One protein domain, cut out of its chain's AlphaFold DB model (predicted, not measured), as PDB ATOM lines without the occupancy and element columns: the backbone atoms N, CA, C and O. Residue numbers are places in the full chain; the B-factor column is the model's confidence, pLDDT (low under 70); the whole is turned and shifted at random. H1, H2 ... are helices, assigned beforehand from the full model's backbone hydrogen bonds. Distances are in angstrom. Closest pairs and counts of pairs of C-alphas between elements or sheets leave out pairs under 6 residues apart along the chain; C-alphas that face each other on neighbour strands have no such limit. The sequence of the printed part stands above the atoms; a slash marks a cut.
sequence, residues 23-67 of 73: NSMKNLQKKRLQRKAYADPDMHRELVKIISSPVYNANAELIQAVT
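AT A GLANCE: This is residues 23 to 67 of the 73 residues of an uncharacterized protein of Desulfovibrio salexigens (strain ATCC 14822 / DSM 2638 / NCIMB 8403 / VKM B-1763) (UniProt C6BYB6). Two helices meet near their ends at a corner and make an open V, and the long unnamed tail folds back beside the shorter arm, H2, toward the corner. The longer arm, H1, sticks out with residues 23 to 33, and the turn of the tail sticks out with residues 54 to 59. The printed part has 45 residues, with two named helices in the order H1, H2 and no named strand; the class is all helix. The whole is loose, with a radius of gyration of the C-alphas of 12.2 A and spans of 31 by 23 by 13 A.

IN THESE COORDINATES: H1, the longest helix, is residues 23 to 39, 24.3 A from first to last C-alpha, from C-alpha 23 at (40.110, -24.625, 31.304) to C-alpha 39 at (24.952, -39.911, 20.089). H2 is residues 41 to 51, 15.4 A long, and ends with C-alpha 51 at (29.879, -27.044, 9.653). Residues 52 to 67 have no named element; C-alpha 67 is at (26.441, -43.008, 11.447).

HOW THE PARTS SIT: H1 and H2 only just touch, with 3 pairs of C-alphas within 8 A, and touch only at the corner by their link. H1 touches H2 with residues 37 to 38 alone. The closest C-alphas of the two helices are those of Tyr 38 and His 44, 5.2 A apart. The helices stand at a steep tilt of 62 degrees and run opposite ways, with their centres 16.4 A apart. In H1 and H2 every O i to N i+4 pair is within hydrogen-bond range.

THE WHOLE: The two C-alphas farthest apart are those of Met 25 and Ala 60, 31.6 A. The printed part has no cut. The link from H1 to H2, one residue, is tight. The C-alphas of residues 52 to 67 lie 9 to 16 A from the mean of the C-alphas. The mean pLDDT of the printed part is 89.1, and no printed residue is under 70.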
ATOM      1  N   ASN A  23      39.922 -24.100  32.656       87.94
ATOM      2  CA  ASN A  23      40.110 -24.625  31.304       87.94
ATOM      3  C   ASN A  23      39.911 -26.142  31.251       87.94
ATOM      4  O   ASN A  23      39.268 -26.642  30.320       87.94
ATOM      5  N   SER A  24      40.388 -26.884  32.256       86.81
ATOM      6  CA  SER A  24      40.191 -28.338  32.304       86.81
ATOM      7  C   SER A  24      38.704 -28.704  32.434       86.81
ATOM      8  O   SER A  24      38.202 -29.546  31.678       86.81
ATOM      9  N   MET A  25      37.958 -27.995  33.286       88.81
ATOM     10  CA  MET A  25      36.511 -28.171  33.443       88.81
ATOM     11  C   MET A  25      35.736 -27.797  32.174       88.81
ATOM     12  O   MET A  25      34.881 -28.569  31.721       88.81
ATOM     13  N   LYS A  26      36.074 -26.670  31.534       93.25
ATOM     14  CA  LYS A  26      35.492 -26.252  30.246       93.25
ATOM     15  C   LYS A  26      35.704 -27.313  29.167       93.25
ATOM     16  O   LYS A  26      34.764 -27.685  28.460       93.25
ATOM     17  N   ASN A  27      36.920 -27.844  29.059       92.50
ATOM     18  CA  ASN A  27      37.256 -28.887  28.093       92.50
ATOM     19  C   ASN A  27      36.491 -30.187  28.366       92.50
ATOM     20  O   ASN A  27      35.993 -30.822  27.431       92.50
ATOM     21  N   LEU A  28      36.335 -30.571  29.635       91.62
ATOM     22  CA  LEU A  28      35.534 -31.731  30.019       91.62
ATOM     23  C   LEU A  28      34.064 -31.557  29.618       91.62
ATOM     24  O   LEU A  28      33.464 -32.475  29.048       91.62
ATOM     25  N   GLN A  29      33.486 -30.384  29.874       93.75
ATOM     26  CA  GLN A  29      32.107 -30.085  29.499       93.75
ATOM     27  C   GLN A  29      31.926 -30.079  27.978       93.75
ATOM     28  O   GLN A  29      30.985 -30.700  27.480       93.75
ATOM     29  N   LYS A  30      32.868 -29.489  27.232       94.62
ATOM     30  CA  LYS A  30      32.888 -29.528  25.763       94.62
ATOM     31  C   LYS A  30      32.884 -30.966  25.240       94.62
ATOM     32  O   LYS A  30      32.043 -31.313  24.417       94.62
ATOM     33  N   LYS A  31      33.753 -31.835  25.769       94.06
ATOM     34  CA  LYS A  31      33.804 -33.260  25.390       94.06
ATOM     35  C   LYS A  31      32.509 -34.006  25.720       94.06
ATOM     36  O   LYS A  31      32.098 -34.901  24.985       94.06
ATOM     37  N   ARG A  32      31.862 -33.684  26.845       93.88
ATOM     38  CA  ARG A  32      30.554 -34.259  27.213       93.88
ATOM     39  C   ARG A  32      29.463 -33.825  26.237       93.88
ATOM     40  O   ARG A  32      28.672 -34.664  25.822       93.88
ATOM     41  N   LEU A  33      29.448 -32.551  25.854       92.25
ATOM     42  CA  LEU A  33      28.499 -32.026  24.878       92.25
ATOM     43  C   LEU A  33      28.701 -32.668  23.503       92.25
ATOM     44  O   LEU A  33      27.736 -33.145  22.926       92.25
ATOM     45  N   GLN A  34      29.946 -32.768  23.029       90.12
ATOM     46  CA  GLN A  34      30.270 -33.440  21.766       90.12
ATOM     47  C   GLN A  34      29.773 -34.887  21.747       90.12
ATOM     48  O   GLN A  34      29.156 -35.318  20.782       90.12
ATOM     49  N   ARG A  35      29.959 -35.634  22.842       90.00
ATOM     50  CA  ARG A  35      29.423 -36.998  22.939       90.00
ATOM     51  C   ARG A  35      27.902 -37.052  22.830       90.00
ATOM     52  O   ARG A  35      27.398 -37.947  22.172       90.00
ATOM     53  N   LYS A  36      27.183 -36.111  23.448       89.69
ATOM     54  CA  LYS A  36      25.720 -36.027  23.319       89.69
ATOM     55  C   LYS A  36      25.309 -35.678  21.889       89.69
ATOM     56  O   LYS A  36      24.444 -36.341  21.338       89.69
ATOM     57  N   ALA A  37      25.984 -34.694  21.295       87.88
ATOM     58  CA  ALA A  37      25.792 -34.252  19.917       87.88
ATOM     59  C   ALA A  37      25.915 -35.389  18.889       87.88
ATOM     60  O   ALA A  37      25.117 -35.465  17.964       87.88
ATOM     61  N   TYR A  38      26.895 -36.277  19.067       86.12
ATOM     62  CA  TYR A  38      27.138 -37.402  18.159       86.12
ATOM     63  C   TYR A  38      26.366 -38.680  18.505       86.12
ATOM     64  O   TYR A  38      26.342 -39.603  17.698       86.12
ATOM     65  N   ALA A  39      25.766 -38.762  19.696       88.00
ATOM     66  CA  ALA A  39      24.952 -39.911  20.089       88.00
ATOM     67  C   ALA A  39      23.595 -39.929  19.372       88.00
ATOM     68  O   ALA A  39      23.058 -41.004  19.122       88.00
ATOM     69  N   ASP A  40      23.058 -38.751  19.048       88.81
ATOM     70  CA  ASP A  40      21.828 -38.600  18.278       88.81
ATOM     71  C   ASP A  40      22.160 -38.454  16.775       88.81
ATOM     72  O   ASP A  40      22.826 -37.486  16.384       88.81
ATOM     73  N   PRO A  41      21.723 -39.397  15.919       86.69
ATOM     74  CA  PRO A  41      21.976 -39.353  14.482       86.69
ATOM     75  C   PRO A  41      21.416 -38.110  13.784       86.69
ATOM     76  O   PRO A  41      22.047 -37.619  12.844       86.69
ATOM     77  N   ASP A  42      20.259 -37.603  14.210       88.25
ATOM     78  CA  ASP A  42      19.602 -36.481  13.535       88.25
ATOM     79  C   ASP A  42      20.316 -35.169  13.865       88.25
ATOM     80  O   ASP A  42      20.712 -34.427  12.960       88.25
ATOM     81  N   MET A  43      20.639 -34.955  15.143       88.69
ATOM     82  CA  MET A  43      21.481 -33.832  15.568       88.69
ATOM     83  C   MET A  43      22.877 -33.887  14.925       88.69
ATOM     84  O   MET A  43      23.417 -32.856  14.514       88.69
ATOM     85  N   HIS A  44      23.473 -35.077  14.787       89.12
ATOM     86  CA  HIS A  44      24.766 -35.219  14.120       89.12
ATOM     87  C   HIS A  44      24.723 -34.748  12.657       89.12
ATOM     88  O   HIS A  44      25.633 -34.040  12.211       89.12
ATOM     89  N   ARG A  45      23.666 -35.101  11.915       88.94
ATOM     90  CA  ARG A  45      23.473 -34.685  10.517       88.94
ATOM     91  C   ARG A  45      23.317 -33.175  10.389       88.94
ATOM     92  O   ARG A  45      23.940 -32.574   9.513       88.94
ATOM     93  N   GLU A  46      22.533 -32.556  11.267       90.88
ATOM     94  CA  GLU A  46      22.361 -31.100  11.279       90.88
ATOM     95  C   GLU A  46      23.676 -30.368  11.556       90.88
ATOM     96  O   GLU A  46      24.011 -29.405  10.861       90.88
ATOM     97  N   LEU A  47      24.472 -30.860  12.508       90.75
ATOM     98  CA  LEU A  47      25.788 -30.293  12.795       90.75
ATOM     99  C   LEU A  47      26.715 -30.366  11.584       90.75
ATOM    100  O   LEU A  47      27.352 -29.371  11.248       90.75
ATOM    101  N   VAL A  48      26.769 -31.506  10.892       90.94
ATOM    102  CA  VAL A  48      27.587 -31.635   9.677       90.94
ATOM    103  C   VAL A  48      27.117 -30.672   8.588       90.94
ATOM    104  O   VAL A  48      27.955 -30.050   7.944       90.94
ATOM    105  N   LYS A  49      25.804 -30.483   8.419       91.88
ATOM    106  CA  LYS A  49      25.242 -29.513   7.465       91.88
ATOM    107  C   LYS A  49      25.672 -28.074   7.768       91.88
ATOM    108  O   LYS A  49      25.973 -27.320   6.847       91.88
ATOM    109  N   ILE A  50      25.687 -27.676   9.039       92.81
ATOM    110  CA  ILE A  50      26.114 -26.329   9.437       92.81
ATOM    111  C   ILE A  50      27.621 -26.169   9.230       92.81
ATOM    112  O   ILE A  50      28.057 -25.183   8.640       92.81
ATOM    113  N   ILE A  51      28.416 -27.138   9.687       91.25
ATOM    114  CA  ILE A  51      29.879 -27.044   9.653       91.25
ATOM    115  C   ILE A  51      30.395 -27.098   8.214       91.25
ATOM    116  O   ILE A  51      31.339 -26.386   7.905       91.25
ATOM    117  N   SER A  52      29.766 -27.874   7.325       92.25
ATOM    118  CA  SER A  52      30.138 -27.936   5.906       92.25
ATOM    119  C   SER A  52      29.699 -26.715   5.098       92.25
ATOM    120  O   SER A  52      30.137 -26.554   3.958       92.25
ATOM    121  N   SER A  53      28.848 -25.850   5.664       92.69
ATOM    122  CA  SER A  53      28.369 -24.658   4.970       92.69
ATOM    123  C   SER A  53      29.522 -23.694   4.647       92.69
ATOM    124  O   SER A  53      30.469 -23.594   5.429       92.69
ATOM    125  N   PRO A  54      29.432 -22.913   3.554       89.25
ATOM    126  CA  PRO A  54      30.502 -21.999   3.139       89.25
ATOM    127  C   PRO A  54      30.896 -20.962   4.199       89.25
ATOM    128  O   PRO A  54      32.009 -20.452   4.187       89.25
ATOM    129  N   VAL A  55      29.976 -20.647   5.115       93.75
ATOM    130  CA  VAL A  55      30.194 -19.674   6.192       93.75
ATOM    131  C   VAL A  55      31.148 -20.220   7.257       93.75
ATOM    132  O   VAL A  55      31.936 -19.462   7.814       93.75
ATOM    133  N   TYR A  56      31.086 -21.522   7.540       91.69
ATOM    134  CA  TYR A  56      31.861 -22.156   8.611       91.69
ATOM    135  C   TYR A  56      32.982 -23.071   8.092       91.69
ATOM    136  O   TYR A  56      33.922 -23.351   8.836       91.69
ATOM    137  N   ASN A  57      32.937 -23.474   6.819       93.62
ATOM    138  CA  ASN A  57      33.946 -24.296   6.155       93.62
ATOM    139  C   ASN A  57      34.902 -23.462   5.289       93.62
ATOM    140  O   ASN A  57      34.911 -23.570   4.063       93.62
ATOM    141  N   ALA A  58      35.721 -22.624   5.924       91.44
ATOM    142  CA  ALA A  58      36.662 -21.758   5.209       91.44
ATOM    143  C   ALA A  58      37.710 -22.537   4.385       91.44
ATOM    144  O   ALA A  58      38.171 -22.052   3.356       91.44
ATOM    145  N   ASN A  59      38.058 -23.754   4.819       88.75
ATOM    146  CA  ASN A  59      39.068 -24.598   4.174       88.75
ATOM    147  C   ASN A  59      38.495 -25.526   3.088       88.75
ATOM    148  O   ASN A  59      39.244 -26.311   2.512       88.75
ATOM    149  N   ALA A  60      37.185 -25.462   2.819       85.88
ATOM    150  CA  ALA A  60      36.490 -26.355   1.888       85.88
ATOM    151  C   ALA A  60      36.743 -27.855   2.163       85.88
ATOM    152  O   ALA A  60      36.838 -28.672   1.247       85.88
ATOM    153  N   GLU A  61      36.844 -28.227   3.439       90.00
ATOM    154  CA  GLU A  61      37.068 -29.608   3.854       90.00
ATOM    155  C   GLU A  61      35.818 -30.460   3.594       90.00
ATOM    156  O   GLU A  61      34.684 -30.027   3.826       90.00
ATOM    157  N   LEU A  62      36.012 -31.694   3.120       87.56
ATOM    158  CA  LEU A  62      34.918 -32.649   2.967       87.56
ATOM    159  C   LEU A  62      34.569 -33.241   4.337       87.56
ATOM    160  O   LEU A  62      35.330 -34.028   4.897       87.56
ATOM    161  N   ILE A  63      33.397 -32.881   4.861       86.19
ATOM    162  CA  ILE A  63      32.928 -33.318   6.180       86.19
ATOM    163  C   ILE A  63      31.750 -34.274   5.995       86.19
ATOM    164  O   ILE A  63      30.702 -33.888   5.478       86.19
ATOM    165  N   GLN A  64      31.917 -35.525   6.428       83.81
ATOM    166  CA  GLN A  64      30.922 -36.587   6.270       83.81
ATOM    167  C   GLN A  64      30.373 -37.054   7.623       83.81
ATOM    168  O   GLN A  64      31.128 -37.341   8.551       83.81
ATOM    169  N   ALA A  65      29.049 -37.196   7.707       81.06
ATOM    170  CA  ALA A  65      28.389 -37.877   8.815       81.06
ATOM    171  C   ALA A  65      28.420 -39.395   8.577       81.06
ATOM    172  O   ALA A  65      27.701 -39.901   7.714       81.06
ATOM    173  N   VAL A  66      29.245 -40.131   9.326       72.75
ATOM    174  CA  VAL A  66      29.256 -41.602   9.292       72.75
ATOM    175  C   VAL A  66      28.527 -42.115  10.527       72.75
ATOM    176  O   VAL A  66      29.119 -42.319  11.583       72.75
ATOM    177  N   THR A  67      27.217 -42.322  10.409       70.12
ATOM    178  CA  THR A  67      26.441 -43.008  11.447       70.12
ATOM    179  C   THR A  67      26.521 -44.507  11.187       70.12
ATOM    180  O   THR A  67      25.977 -44.984  10.189       70.12
TER     181      THR A  67